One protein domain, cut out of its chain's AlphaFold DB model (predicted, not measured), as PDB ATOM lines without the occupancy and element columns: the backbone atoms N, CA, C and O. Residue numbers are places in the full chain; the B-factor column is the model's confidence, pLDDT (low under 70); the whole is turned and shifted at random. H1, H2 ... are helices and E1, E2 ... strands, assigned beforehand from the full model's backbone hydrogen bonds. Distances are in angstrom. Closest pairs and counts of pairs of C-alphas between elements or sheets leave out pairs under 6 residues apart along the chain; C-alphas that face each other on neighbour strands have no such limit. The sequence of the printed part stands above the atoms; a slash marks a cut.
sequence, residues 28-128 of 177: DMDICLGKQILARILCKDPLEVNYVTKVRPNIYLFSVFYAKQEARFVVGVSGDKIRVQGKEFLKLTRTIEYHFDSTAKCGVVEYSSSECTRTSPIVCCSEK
ATOM      1  N   ASP A  28     -28.575   8.562 -13.098       89.62
ATOM      2  CA  ASP A  28     -27.983   9.405 -14.145       89.62
ATOM      3  C   ASP A  28     -27.527   8.589 -15.362       89.62
ATOM      4  O   ASP A  28     -27.698   9.008 -16.513       89.62
ATOM      5  N   MET A  29     -27.003   7.383 -15.115       91.94
ATOM      6  CA  MET A  29     -26.635   6.440 -16.168       91.94
ATOM      7  C   MET A  29     -27.880   5.998 -16.937       91.94
ATOM      8  O   MET A  29     -27.882   6.054 -18.166       91.94
ATOM      9  N   ASP A  30     -28.948   5.613 -16.239       92.62
ATOM     10  CA  ASP A  30     -30.193   5.159 -16.862       92.62
ATOM     11  C   ASP A  30     -30.832   6.261 -17.719       92.62
ATOM     12  O   ASP A  30     -31.304   6.008 -18.834       92.62
ATOM     13  N   ILE A  31     -30.798   7.509 -17.234       93.50
ATOM     14  CA  ILE A  31     -31.278   8.676 -17.978       93.50
ATOM     15  C   ILE A  31     -30.425   8.895 -19.234       93.50
ATOM     16  O   ILE A  31     -30.977   9.083 -20.323       93.50
ATOM     17  N   CYS A  32     -29.095   8.837 -19.113       94.56
ATOM     18  CA  CYS A  32     -28.177   8.953 -20.245       94.56
ATOM     19  C   CYS A  32     -28.433   7.865 -21.298       94.56
ATOM     20  O   CYS A  32     -28.587   8.179 -22.484       94.56
ATOM     21  N   LEU A  33     -28.547   6.602 -20.870       94.75
ATOM     22  CA  LEU A  33     -28.801   5.457 -21.744       94.75
ATOM     23  C   LEU A  33     -30.114   5.637 -22.504       94.75
ATOM     24  O   LEU A  33     -30.142   5.515 -23.730       94.75
ATOM     25  N   GLY A  34     -31.189   6.000 -21.799       94.00
ATOM     26  CA  GLY A  34     -32.489   6.246 -22.415       94.00
ATOM     27  C   GLY A  34     -32.446   7.363 -23.456       94.00
ATOM     28  O   GLY A  34     -32.979   7.202 -24.556       94.00
ATOM     29  N   LYS A  35     -31.744   8.460 -23.153       95.12
ATOM     30  CA  LYS A  35     -31.575   9.604 -24.056       95.12
ATOM     31  C   LYS A  35     -30.842   9.214 -25.344       95.12
ATOM     32  O   LYS A  35     -31.324   9.487 -26.443       95.12
ATOM     33  N   GLN A  36     -29.704   8.534 -25.206       94.75
ATOM     34  CA  GLN A  36     -28.857   8.105 -26.322       94.75
ATOM     35  C   GLN A  36     -29.545   7.060 -27.203       94.75
ATOM     36  O   GLN A  36     -29.520   7.160 -28.431       94.75
ATOM     37  N   ILE A  37     -30.203   6.076 -26.589       93.75
ATOM     38  CA  ILE A  37     -30.934   5.036 -27.315       93.75
ATOM     39  C   ILE A  37     -32.101   5.635 -28.084       93.75
ATOM     40  O   ILE A  37     -32.263   5.339 -29.266       93.75
ATOM     41  N   LEU A  38     -32.905   6.489 -27.446       92.62
ATOM     42  CA  LEU A  38     -34.055   7.087 -28.114       92.62
ATOM     43  C   LEU A  38     -33.615   7.959 -29.295       92.62
ATOM     44  O   LEU A  38     -34.200   7.870 -30.375       92.62
ATOM     45  N   ALA A  39     -32.538   8.727 -29.122       92.56
ATOM     46  CA  ALA A  39     -31.923   9.483 -30.204       92.56
ATOM     47  C   ALA A  39     -31.446   8.569 -31.344       92.56
ATOM     48  O   ALA A  39     -31.710   8.861 -32.508       92.56
ATOM     49  N   ARG A  40     -30.818   7.427 -31.034       92.00
ATOM     50  CA  ARG A  40     -30.362   6.461 -32.045       92.00
ATOM     51  C   ARG A  40     -31.522   5.812 -32.799       92.00
ATOM     52  O   ARG A  40     -31.446   5.694 -34.018       92.00
ATOM     53  N   ILE A  41     -32.596   5.428 -32.106       90.31
ATOM     54  CA  ILE A  41     -33.784   4.834 -32.737       90.31
ATOM     55  C   ILE A  41     -34.446   5.834 -33.689       90.31
ATOM     56  O   ILE A  41     -34.841   5.459 -34.787       90.31
ATOM     57  N   LEU A  42     -34.550   7.099 -33.279       89.88
ATOM     58  CA  LEU A  42     -35.197   8.154 -34.062       89.88
ATOM     59  C   LEU A  42     -34.248   8.866 -35.038       89.88
ATOM     60  O   LEU A  42     -34.655   9.846 -35.658       89.88
ATOM     61  N   CYS A  43     -32.996   8.408 -35.150       90.31
ATOM     62  CA  CYS A  43     -31.931   9.043 -35.929       90.31
ATOM     63  C   CYS A  43     -31.796  10.562 -35.657       90.31
ATOM     64  O   CYS A  43     -31.588  11.365 -36.566       90.31
ATOM     65  N   LYS A  44     -31.926  10.961 -34.389       90.06
ATOM     66  CA  LYS A  44     -31.832  12.348 -33.913       90.06
ATOM     67  C   LYS A  44     -30.566  12.589 -33.102       90.06
ATOM     68  O   LYS A  44     -29.823  11.660 -32.770       90.06
ATOM     69  N   ASP A  45     -30.314  13.854 -32.786       90.69
ATOM     70  CA  ASP A  45     -29.274  14.202 -31.832       90.69
ATOM     71  C   ASP A  45     -29.723  13.916 -30.384       90.69
ATOM     72  O   ASP A  45     -30.860  14.241 -30.026       90.69
ATOM     73  N   PRO A  46     -28.863  13.334 -29.524       92.06
ATOM     74  CA  PRO A  46     -29.159  13.163 -28.102       92.06
ATOM     75  C   PRO A  46     -29.540  14.460 -27.383       92.06
ATOM     76  O   PRO A  46     -30.253  14.402 -26.385       92.06
ATOM     77  N   LEU A  47     -29.103  15.627 -27.867       91.69
ATOM     78  CA  LEU A  47     -29.476  16.928 -27.308       91.69
ATOM     79  C   LEU A  47     -30.935  17.317 -27.595       91.69
ATOM     80  O   LEU A  47     -31.503  18.102 -26.842       91.69
ATOM     81  N   GLU A  48     -31.560  16.756 -28.634       91.81
ATOM     82  CA  GLU A  48     -32.969  17.016 -28.974       91.81
ATOM     83  C   GLU A  48     -33.957  16.195 -28.136       91.81
ATOM     84  O   GLU A  48     -35.166  16.445 -28.158       91.81
ATOM     85  N   VAL A  49     -33.460  15.184 -27.425       94.19
ATOM     86  CA  VAL A  49     -34.261  14.362 -26.522       94.19
ATOM     87  C   VAL A  49     -34.265  15.022 -25.149       94.19
ATOM     88  O   VAL A  49     -33.216  15.313 -24.589       94.19
ATOM     89  N   ASN A  50     -35.437  15.231 -24.568       94.31
ATOM     90  CA  ASN A  50     -35.581  15.821 -23.245       94.31
ATOM     91  C   ASN A  50     -35.999  14.754 -22.242       94.31
ATOM     92  O   ASN A  50     -36.944  13.999 -22.472       94.31
ATOM     93  N   TYR A  51     -35.295  14.701 -21.116       94.50
ATOM     94  CA  TYR A  51     -35.771  13.976 -19.948       94.50
ATOM     95  C   TYR A  51     -36.871  14.803 -19.280       94.50
ATOM     96  O   TYR A  51     -36.676  15.989 -19.019       94.50
ATOM     97  N   VAL A  52     -38.027  14.187 -19.037       93.94
ATOM     98  CA  VAL A  52     -39.187  14.870 -18.456       93.94
ATOM     99  C   VAL A  52     -39.299  14.553 -16.974       93.94
ATOM    100  O   VAL A  52     -39.359  15.458 -16.148       93.94
ATOM    101  N   THR A  53     -39.386  13.266 -16.629       92.69
ATOM    102  CA  THR A  53     -39.582  12.835 -15.242       92.69
ATOM    103  C   THR A  53     -39.382  11.330 -15.074       92.69
ATOM    104  O   THR A  53     -39.515  10.559 -16.027       92.69
ATOM    105  N   LYS A  54     -39.135  10.897 -13.838       92.88
ATOM    106  CA  LYS A  54     -39.152   9.495 -13.429       92.88
ATOM    107  C   LYS A  54     -40.586   9.098 -13.099       92.88
ATOM    108  O   LYS A  54     -41.206   9.649 -12.196       92.88
ATOM    109  N   VAL A  55     -41.126   8.134 -13.839       90.88
ATOM    110  CA  VAL A  55     -42.519   7.684 -13.679       90.88
ATOM    111  C   VAL A  55     -42.628   6.651 -12.560       90.88
ATOM    112  O   VAL A  55     -43.580   6.667 -11.782       90.88
ATOM    113  N   ARG A  56     -41.670   5.718 -12.507       89.56
ATOM    114  CA  ARG A  56     -41.551   4.639 -11.512       89.56
ATOM    115  C   ARG A  56     -40.069   4.299 -11.318       89.56
ATOM    116  O   ARG A  56     -39.252   4.760 -12.115       89.56
ATOM    117  N   PRO A  57     -39.695   3.487 -10.307       88.06
ATOM    118  CA  PRO A  57     -38.346   2.938 -10.238       88.06
ATOM    119  C   PRO A  57     -37.960   2.340 -11.588       88.06
ATOM    120  O   PRO A  57     -38.714   1.540 -12.146       88.06
ATOM    121  N   ASN A  58     -36.823   2.793 -12.111       89.06
ATOM    122  CA  ASN A  58     -36.232   2.318 -13.354       89.06
ATOM    123  C   ASN A  58     -37.061   2.591 -14.620       89.06
ATOM    124  O   ASN A  58     -36.819   1.974 -15.655       89.06
ATOM    125  N   ILE A  59     -38.063   3.478 -14.550       92.62
ATOM    126  CA  ILE A  59     -38.922   3.859 -15.675       92.62
ATOM    127  C   ILE A  59     -38.973   5.382 -15.783       92.62
ATOM    128  O   ILE A  59     -39.466   6.077 -14.891       92.62
ATOM    129  N   TYR A  60     -38.554   5.880 -16.936       94.06
ATOM    130  CA  TYR A  60     -38.320   7.287 -17.214       94.06
ATOM    131  C   TYR A  60     -39.166   7.743 -18.402       94.06
ATOM    132  O   TYR A  60     -39.367   7.002 -19.365       94.06
ATOM    133  N   LEU A  61     -39.677   8.966 -18.329       94.25
ATOM    134  CA  LEU A  61     -40.408   9.617 -19.406       94.25
ATOM    135  C   LEU A  61     -39.482  10.589 -20.130       94.25
ATOM    136  O   LEU A  61     -38.904  11.488 -19.517       94.25
ATOM    137  N   PHE A  62     -39.420  10.434 -21.443       94.94
ATOM    138  CA  PHE A  62     -38.707  11.313 -22.352       94.94
ATOM    139  C   PHE A  62     -39.679  11.952 -23.333       94.94
ATOM    140  O   PHE A  62     -40.704  11.361 -23.695       94.94
ATOM    141  N   SER A  63     -39.335  13.145 -23.797       92.69
ATOM    142  CA  SER A  63     -40.011  13.789 -24.908       92.69
ATOM    143  C   SER A  63     -39.027  14.203 -25.987       92.69
ATOM    144  O   SER A  63     -37.860  14.491 -25.737       92.69
ATOM    145  N   VAL A  64     -39.495  14.186 -27.226       91.94
ATOM    146  CA  VAL A  64     -38.714  14.598 -28.388       91.94
ATOM    147  C   VAL A  64     -39.639  15.310 -29.352       91.94
ATOM    148  O   VAL A  64     -40.781  14.894 -29.570       91.94
ATOM    149  N   PHE A  65     -39.156  16.400 -29.936       88.69
ATOM    150  CA  PHE A  65     -39.918  17.094 -30.957       88.69
ATOM    151  C   PHE A  65     -39.766  16.351 -32.285       88.69
ATOM    152  O   PHE A  65     -38.662  16.232 -32.832       88.69
ATOM    153  N   TYR A  66     -40.875  15.822 -32.797       78.75
ATOM    154  CA  TYR A  66     -40.903  15.087 -34.053       78.75
ATOM    155  C   TYR A  66     -41.928  15.716 -34.999       78.75
ATOM    156  O   TYR A  66     -43.116  15.833 -34.690       78.75
ATOM    157  N   ALA A  67     -41.455  16.138 -36.172       77.62
ATOM    158  CA  ALA A  67     -42.211  16.922 -37.145       77.62
ATOM    159  C   ALA A  67     -42.796  18.229 -36.565       77.62
ATOM    160  O   ALA A  67     -42.118  19.252 -36.571       77.62
ATOM    161  N   LYS A  68     -44.053  18.216 -36.103       82.19
ATOM    162  CA  LYS A  68     -44.783  19.399 -35.598       82.19
ATOM    163  C   LYS A  68     -45.330  19.225 -34.182       82.19
ATOM    164  O   LYS A  68     -46.055  20.095 -33.708       82.19
ATOM    165  N   GLN A  69     -45.068  18.087 -33.546       86.12
ATOM    166  CA  GLN A  69     -45.652  17.745 -32.254       86.12
ATOM    167  C   GLN A  69     -44.585  17.159 -31.333       86.12
ATOM    168  O   GLN A  69     -43.603  16.559 -31.775       86.12
ATOM    169  N   GLU A  70     -44.789  17.349 -30.035       87.75
ATOM    170  CA  GLU A  70     -44.027  16.642 -29.017       87.75
ATOM    171  C   GLU A  70     -44.491  15.182 -28.992       87.75
ATOM    172  O   GLU A  70     -45.687  14.916 -28.894       87.75
ATOM    173  N   ALA A  71     -43.550  14.248 -29.096       90.19
ATOM    174  CA  ALA A  71     -43.803  12.823 -28.949       90.19
ATOM    175  C   ALA A  71     -43.194  12.326 -27.638       90.19
ATOM    176  O   ALA A  71     -42.034  12.617 -27.331       90.19
ATOM    177  N   ARG A  72     -43.972  11.554 -26.873       92.12
ATOM    178  CA  ARG A  72     -43.549  11.023 -25.572       92.12
ATOM    179  C   ARG A  72     -43.214   9.538 -25.611       92.12
ATOM    180  O   ARG A  72     -43.964   8.719 -26.153       92.12
ATOM    181  N   PHE A  73     -42.110   9.200 -24.954       93.56
ATOM    182  CA  PHE A  73     -41.559   7.855 -24.878       93.56
ATOM    183  C   PHE A  73     -41.269   7.476 -23.434       93.56
ATOM    184  O   PHE A  73     -40.695   8.249 -22.674       93.56
ATOM    185  N   VAL A  74     -41.655   6.264 -23.067       94.06
ATOM    186  CA  VAL A  74     -41.323   5.654 -21.787       94.06
ATOM    187  C   VAL A  74     -40.143   4.721 -22.010       94.06
ATOM    188  O   VAL A  74     -40.205   3.845 -22.874       94.06
ATOM    189  N   VAL A  75     -39.078   4.904 -21.237       94.44
ATOM    190  CA  VAL A  75     -37.902   4.036 -21.255       94.44
ATOM    191  C   VAL A  75     -37.757   3.371 -19.897       94.44
ATOM    192  O   VAL A  75     -37.698   4.051 -18.877       94.44
ATOM    193  N   GLY A  76     -37.721   2.043 -19.881       92.75
ATOM    194  CA  GLY A  76     -37.426   1.250 -18.696       92.75
ATOM    195  C   GLY A  76     -36.048   0.611 -18.796       92.75
ATOM    196  O   GLY A  76     -35.775  -0.033 -19.807       92.75
ATOM    197  N   VAL A  77     -35.210   0.746 -17.771       91.75
ATOM    198  CA  VAL A  77     -33.878   0.115 -17.700       91.75
ATOM    199  C   VAL A  77     -33.892  -0.919 -16.586       91.75
ATOM    200  O   VAL A  77     -34.025  -0.575 -15.425       91.75
ATOM    201  N   SER A  78     -33.843  -2.209 -16.895       87.88
ATOM    202  CA  SER A  78     -33.943  -3.238 -15.860       87.88
ATOM    203  C   SER A  78     -33.121  -4.464 -16.214       87.88
ATOM    204  O   SER A  78     -33.272  -5.023 -17.300       87.88
ATOM    205  N   GLY A  79     -32.289  -4.894 -15.263       85.56
ATOM    206  CA  GLY A  79     -31.383  -6.020 -15.460       85.56
ATOM    207  C   GLY A  79     -30.375  -5.700 -16.557       85.56
ATOM    208  O   GLY A  79     -29.651  -4.723 -16.460       85.56
ATOM    209  N   ASP A  80     -30.376  -6.506 -17.607       88.62
ATOM    210  CA  ASP A  80     -29.530  -6.414 -18.799       88.62
ATOM    211  C   ASP A  80     -30.268  -5.795 -20.002       88.62
ATOM    212  O   ASP A  80     -29.830  -5.908 -21.148       88.62
ATOM    213  N   LYS A  81     -31.448  -5.191 -19.780       93.12
ATOM    214  CA  LYS A  81     -32.362  -4.792 -20.859       93.12
ATOM    215  C   LYS A  81     -32.910  -3.387 -20.700       93.12
ATOM    216  O   LYS A  81     -33.328  -2.954 -19.629       93.12
ATOM    217  N   ILE A  82     -33.020  -2.716 -21.838       93.56
ATOM    218  CA  ILE A  82     -33.619  -1.398 -21.995       93.56
ATOM    219  C   ILE A  82     -34.849  -1.543 -22.878       93.56
ATOM    220  O   ILE A  82     -34.785  -2.028 -24.008       93.56
ATOM    221  N   ARG A  83     -36.003  -1.137 -22.358       93.81
ATOM    222  CA  ARG A  83     -37.286  -1.183 -23.057       93.81
ATOM    223  C   ARG A  83     -37.748   0.218 -23.385       93.81
ATOM    224  O   ARG A  83     -37.933   1.023 -22.486       93.81
ATOM    225  N   VAL A  84     -37.995   0.482 -24.659       93.12
ATOM    226  CA  VAL A  84     -38.511   1.759 -25.155       93.12
ATOM    227  C   VAL A  84     -39.932   1.550 -25.653       93.12
ATOM    228  O   VAL A  84     -40.166   0.651 -26.462       93.12
ATOM    229  N   GLN A  85     -40.866   2.382 -25.194       92.00
ATOM    230  CA  GLN A  85     -42.264   2.365 -25.611       92.00
ATOM    231  C   GLN A  85     -42.775   3.777 -25.921       92.00
ATOM    232  O   GLN A  85     -42.749   4.655 -25.063       92.00
ATOM    233  N   GLY A  86     -43.284   4.004 -27.130       88.00
ATOM    234  CA  GLY A  86     -43.968   5.250 -27.494       88.00
ATOM    235  C   GLY A  86     -45.471   5.199 -27.193       88.00
ATOM    236  O   GLY A  86     -46.118   4.172 -27.414       88.00
ATOM    237  N   LYS A  87     -46.035   6.296 -26.667       74.62
ATOM    238  CA  LYS A  87     -47.447   6.355 -26.228       74.62
ATOM    239  C   LYS A  87     -48.414   6.874 -27.297       74.62
ATOM    240  O   LYS A  87     -49.558   6.433 -27.343       74.62
ATOM    241  N   GLU A  88     -47.982   7.838 -28.102       69.06
ATOM    242  CA  GLU A  88     -48.891   8.680 -28.895       69.06
ATOM    243  C   GLU A  88     -48.865   8.319 -30.387       69.06
ATOM    244  O   GLU A  88     -49.649   7.488 -30.841       69.06
ATOM    245  N   PHE A  89     -47.969   8.950 -31.150       57.47
ATOM    246  CA  PHE A  89     -47.953   8.888 -32.615       57.47
ATOM    247  C   PHE A  89     -47.026   7.795 -33.163       57.47
ATOM    248  O   PHE A  89     -47.319   7.157 -34.170       57.47
ATOM    249  N   LEU A  90     -45.923   7.530 -32.462       66.75
ATOM    250  CA  LEU A  90     -44.965   6.484 -32.800       66.75
ATOM    251  C   LEU A  90     -45.193   5.301 -31.861       66.75
ATOM    252  O   LEU A  90     -44.681   5.288 -30.743       66.75
ATOM    253  N   LYS A  91     -45.963   4.300 -32.308       75.62
ATOM    254  CA  LYS A  91     -46.130   3.010 -31.608       75.62
ATOM    255  C   LYS A  91     -44.863   2.165 -31.747       75.62
ATOM    256  O   LYS A  91     -44.851   1.107 -32.368       75.62
ATOM    257  N   LEU A  92     -43.773   2.687 -31.212       83.31
ATOM    258  CA  LEU A  92     -42.488   2.025 -31.161       83.31
ATOM    259  C   LEU A  92     -42.433   1.200 -29.879       83.31
ATOM    260  O   LEU A  92     -42.608   1.754 -28.797       83.31
ATOM    261  N   THR A  93     -42.128  -0.086 -30.008       89.31
ATOM    262  CA  THR A  93     -41.737  -0.932 -28.880       89.31
ATOM    263  C   THR A  93     -40.429  -1.614 -29.240       89.31
ATOM    264  O   THR A  93     -40.370  -2.359 -30.219       89.31
ATOM    265  N   ARG A  94     -39.370  -1.357 -28.473       89.94
ATOM    266  CA  ARG A  94     -38.060  -1.990 -28.663       89.94
ATOM    267  C   ARG A  94     -37.534  -2.480 -27.327       89.94
ATOM    268  O   ARG A  94     -37.681  -1.797 -26.320       89.94
ATOM    269  N   THR A  95     -36.941  -3.666 -27.337       92.94
ATOM    270  CA  THR A  95     -36.132  -4.175 -26.229       92.94
ATOM    271  C   THR A  95     -34.713  -4.291 -26.746       92.94
ATOM    272  O   THR A  95     -34.507  -4.862 -27.814       92.94
ATOM    273  N   ILE A  96     -33.777  -3.687 -26.032       93.50
ATOM    274  CA  ILE A  96     -32.375  -3.568 -26.407       93.50
ATOM    275  C   ILE A  96     -31.573  -4.127 -25.246       93.50
ATOM    276  O   ILE A  96     -31.853  -3.803 -24.095       93.50
ATOM    277  N   GLU A  97     -30.626  -4.997 -25.547       93.31
ATOM    278  CA  GLU A  97     -29.729  -5.559 -24.543       93.31
ATOM    279  C   GLU A  97     -28.600  -4.566 -24.265       93.31
ATOM    280  O   GLU A  97     -28.171  -3.829 -25.157       93.31
ATOM    281  N   TYR A  98     -28.154  -4.510 -23.015       92.19
ATOM    282  CA  TYR A  98     -27.011  -3.705 -22.617       92.19
ATOM    283  C   TYR A  98     -26.153  -4.453 -21.608       92.19
ATOM    284  O   TYR A  98     -26.629  -5.318 -20.875       92.19
ATOM    285  N   HIS A  99     -24.879  -4.088 -21.570       91.69
ATOM    286  CA  HIS A  99     -23.915  -4.628 -20.630       91.69
ATOM    287  C   HIS A  99     -23.564  -3.566 -19.590       91.69
ATOM    288  O   HIS A  99     -23.224  -2.436 -19.946       91.69
ATOM    289  N   PHE A 100     -23.623  -3.922 -18.309       90.44
ATOM    290  CA  PHE A 100     -23.146  -3.067 -17.228       90.44
ATOM    291  C   PHE A 100     -21.733  -3.487 -16.825       90.44
ATOM    292  O   PHE A 100     -21.519  -4.602 -16.355       90.44
ATOM    293  N   ASP A 101     -20.774  -2.587 -17.012       88.44
ATOM    294  CA  ASP A 101     -19.427  -2.727 -16.473       88.44
ATOM    295  C   ASP A 101     -19.419  -2.231 -15.024       88.44
ATOM    296  O   ASP A 101     -19.522  -1.030 -14.761       88.44
ATOM    297  N   SER A 102     -19.301  -3.166 -14.079       83.50
ATOM    298  CA  SER A 102     -19.255  -2.869 -12.646       83.50
ATOM    299  C   SER A 102     -17.977  -2.151 -12.212       83.50
ATOM    300  O   SER A 102     -17.999  -1.471 -11.189       83.50
ATOM    301  N   THR A 103     -16.884  -2.272 -12.971       83.19
ATOM    302  CA  THR A 103     -15.593  -1.641 -12.655       83.19
ATOM    303  C   THR A 103     -15.631  -0.167 -13.023       83.19
ATOM    304  O   THR A 103     -15.305   0.695 -12.212       83.19
ATOM    305  N   ALA A 104     -16.071   0.129 -14.245       82.19
ATOM    306  CA  ALA A 104     -16.182   1.500 -14.731       82.19
ATOM    307  C   ALA A 104     -17.484   2.195 -14.287       82.19
ATOM    308  O   ALA A 104     -17.616   3.406 -14.456       82.19
ATOM    309  N   LYS A 105     -18.448   1.440 -13.735       87.38
ATOM    310  CA  LYS A 105     -19.830   1.875 -13.460       87.38
ATOM    311  C   LYS A 105     -20.498   2.489 -14.692       87.38
ATOM    312  O   LYS A 105     -21.161   3.529 -14.618       87.38
ATOM    313  N   CYS A 106     -20.300   1.839 -15.838       90.44
ATOM    314  CA  CYS A 106     -20.810   2.291 -17.127       90.44
ATOM    315  C   CYS A 106     -21.720   1.246 -17.770       90.44
ATOM    316  O   CYS A 106     -21.406   0.058 -17.815       90.44
ATOM    317  N   GLY A 107     -22.831   1.702 -18.336       90.75
ATOM    318  CA  GLY A 107     -23.643   0.936 -19.267       90.75
ATOM    319  C   GLY A 107     -23.106   1.096 -20.686       90.75
ATOM    320  O   GLY A 107     -22.968   2.220 -21.177       90.75
ATOM    321  N   VAL A 108     -22.835  -0.027 -21.343       93.31
ATOM    322  CA  VAL A 108     -22.411  -0.103 -22.743       93.31
ATOM    323  C   VAL A 108     -23.517  -0.761 -23.558       93.31
ATOM    324  O   VAL A 108     -23.994  -1.847 -23.227       93.31
ATOM    325  N   VAL A 109     -23.942  -0.091 -24.628       94.19
ATOM    326  CA  VAL A 109     -24.984  -0.571 -25.541       94.19
ATOM    327  C   VAL A 109     -24.450  -0.559 -26.963       94.19
ATOM    328  O   VAL A 109     -24.084   0.488 -27.506       94.19
ATOM    329  N   GLU A 110     -24.501  -1.718 -27.605       91.69
ATOM    330  CA  GLU A 110     -24.248  -1.864 -29.033       91.69
ATOM    331  C   GLU A 110     -25.583  -1.880 -29.774       91.69
ATOM    332  O   GLU A 110     -26.209  -2.918 -29.979       91.69
ATOM    333  N   TYR A 111     -26.062  -0.694 -30.148       89.44
ATOM    334  CA  TYR A 111     -27.303  -0.558 -30.900       89.44
ATOM    335  C   TYR A 111     -27.083   0.235 -32.183       89.44
ATOM    336  O   TYR A 111     -26.624   1.381 -32.169       89.44
ATOM    337  N   SER A 112     -27.467  -0.373 -33.304       87.06
ATOM    338  CA  SER A 112     -27.523   0.268 -34.613       87.06
ATOM    339  C   SER A 112     -28.930   0.136 -35.196       87.06
ATOM    340  O   SER A 112     -29.636  -0.847 -34.968       87.06
ATOM    341  N   SER A 113     -29.356   1.165 -35.923       84.06
ATOM    342  CA  SER A 113     -30.611   1.171 -36.674       84.06
ATOM    343  C   SER A 113     -30.270   1.279 -38.153       84.06
ATOM    344  O   SER A 113     -29.382   2.044 -38.511       84.06
ATOM    345  N   SER A 114     -30.993   0.573 -39.023       83.12
ATOM    346  CA  SER A 114     -30.815   0.684 -40.479       83.12
ATOM    347  C   SER A 114     -31.074   2.098 -41.008       83.12
ATOM    348  O   SER A 114     -30.598   2.457 -42.077       83.12
ATOM    349  N   GLU A 115     -31.837   2.893 -40.259       80.25
ATOM    350  CA  GLU A 115     -32.193   4.271 -40.605       80.25
ATOM    351  C   GLU A 115     -31.146   5.293 -40.135       80.25
ATOM    352  O   GLU A 115     -31.208   6.455 -40.527       80.25
ATOM    353  N   CYS A 116     -30.178   4.885 -39.305       82.56
ATOM    354  CA  CYS A 116     -29.180   5.775 -38.723       82.56
ATOM    355  C   CYS A 116     -27.762   5.303 -39.060       82.56
ATOM    356  O   CYS A 116     -27.362   4.195 -38.723       82.56
ATOM    357  N   THR A 117     -26.955   6.179 -39.659       84.00
ATOM    358  CA  THR A 117     -25.549   5.888 -39.998       84.00
ATOM    359  C   THR A 117     -24.625   5.836 -38.782       84.00
ATOM    360  O   THR A 117     -23.482   5.394 -38.888       84.00
ATOM    361  N   ARG A 118     -25.097   6.279 -37.610       83.56
ATOM    362  CA  ARG A 118     -24.338   6.198 -36.363       83.56
ATOM    363  C   ARG A 118     -24.328   4.743 -35.893       83.56
ATOM    364  O   ARG A 118     -25.370   4.197 -35.529       83.56
ATOM    365  N   THR A 119     -23.142   4.145 -35.843       83.56
ATOM    366  CA  THR A 119     -22.911   2.767 -35.369       83.56
ATOM    367  C   THR A 119     -22.004   2.695 -34.144       83.56
ATOM    368  O   THR A 119     -21.790   1.609 -33.618       83.56
ATOM    369  N   SER A 120     -21.507   3.832 -33.647       88.62
ATOM    370  CA  SER A 120     -20.654   3.856 -32.457       88.62
ATOM    371  C   SER A 120     -21.387   3.298 -31.229       88.62
ATOM    372  O   SER A 120     -22.601   3.540 -31.101       88.62
ATOM    373  N   PRO A 121     -20.674   2.596 -30.329       90.94
ATOM    374  CA  PRO A 121     -21.249   2.113 -29.082       90.94
ATOM    375  C   PRO A 121     -21.714   3.295 -28.232       90.94
ATOM    376  O   PRO A 121     -21.111   4.371 -28.235       90.94
ATOM    377  N   ILE A 122     -22.823   3.102 -27.529       93.31
ATOM    378  CA  ILE A 122     -23.334   4.069 -26.563       93.31
ATOM    379  C   ILE A 122     -22.733   3.696 -25.214       93.31
ATOM    380  O   ILE A 122     -22.939   2.582 -24.743       93.31
ATOM    381  N   VAL A 123     -22.009   4.630 -24.600       93.88
ATOM    382  CA  VAL A 123     -21.410   4.461 -23.275       93.88
ATOM    383  C   VAL A 123     -21.931   5.567 -22.371       93.88
ATOM    384  O   VAL A 123     -21.794   6.748 -22.689       93.88
ATOM    385  N   CYS A 124     -22.544   5.182 -21.258       92.88
ATOM    386  CA  CYS A 124     -23.045   6.095 -20.237       92.88
ATOM    387  C   CYS A 124     -22.539   5.626 -18.881       92.88
ATOM    388  O   CYS A 124     -22.734   4.467 -18.534       92.88
ATOM    389  N   CYS A 125     -21.911   6.515 -18.121       91.00
ATOM    390  CA  CYS A 125     -21.344   6.197 -16.816       91.00
ATOM    391  C   CYS A 125     -22.094   6.947 -15.724       91.00
ATOM    392  O   CYS A 125     -22.536   8.076 -15.942       91.00
ATOM    393  N   SER A 126     -22.247   6.313 -14.566       87.88
ATOM    394  CA  SER A 126     -22.746   6.998 -13.377       87.88
ATOM    395  C   SER A 126     -21.663   7.909 -12.792       87.88
ATOM    396  O   SER A 126     -20.468   7.709 -13.029       87.88
ATOM    397  N   GLU A 127     -22.065   8.930 -12.036       79.69
ATOM    398  CA  GLU A 127     -21.102   9.753 -11.318       79.69
ATOM    399  C   GLU A 127     -20.364   8.923 -10.262       79.69
ATOM    400  O   GLU A 127     -20.972   8.263  -9.419       79.69
ATOM    401  N   LYS A 128     -19.029   8.990 -10.281       72.56
ATOM    402  CA  LYS A 128     -18.198   8.401  -9.225       72.56
ATOM    403  C   LYS A 128     -18.494   9.072  -7.887       72.56
ATOM    404  O   LYS A 128     -18.649  10.303  -7.828       72.56
TER     405      LYS A 128
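This is residues 28 to 128 of the 177 residues of an uncharacterized protein of Pseudodesulfovibrio sp. S3 (UniProt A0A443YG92). A strongly twisted sheet, E1 to E5, curls round one helix, H1, and a small second sheet, E6 to E8, covers another side of that helix. E5 runs on into E6, joining the two sheets. The 101 printed residues hold H1, then E1 to E8; both sheets are antiparallel meanders, each strand the neighbour of the one before, in orders E1-E2-E3-E4-E5 and E6-E7-E8. The class is mixed; the whole is compact, with a radius of gyration of the C-alphas of 12.8 A and spans of 42 by 32 by 22 A.

E1 is residues 49 to 56, E2 59 to 66 (21.6 A), E3 69 to 78 (29.1 A), E4 81 to 86 and E5 93 to 97. H1, residues 28 to 41, measures 20.0 A from C-alpha 28 at (-27.983, 9.405, -14.145). E6 is residues 99 to 101, E7 106 to 109 and E8 122 to 125, ending at C-alpha 125 (-21.344, 6.197, -16.816).

In the large sheet the successive hairpins have N 50 and O 63 at 2.8 A, N 62 and O 73 at 2.8 A, N 76 and O 83 at 2.8 A, and N 84 and O 94 at 2.8 A, within hydrogen-bond range. E1 bends by 56 degrees at residue 52. H1 is on this sheet; its closest C-alphas to E3 are Gly 34 and Val 75, 6.0 A apart. Every O i to N i+4 pair of H1 is within range. H1 is also on the small sheet, over E8, at a height over the sheet of 7.9 A, along the strands at 9 degrees on the local plane; the closest C-alphas of H1 and E8 are Met 29 and Cys 125, 5.3 A apart. In hairpins E6-E7 and E7-E8, N 101 and O 106 are 2.8 A apart, and N 107 and O 124 2.8 A. E3 and E8 are apart.

The C-alphas farthest apart, Lys 68 and Thr 103, are 42.7 A apart. The printed part has no cut. The long link is E7 to E8, residues 110 to 121. Mean pLDDT of the printed part is 88.9; residues 88 to 90 are under 70.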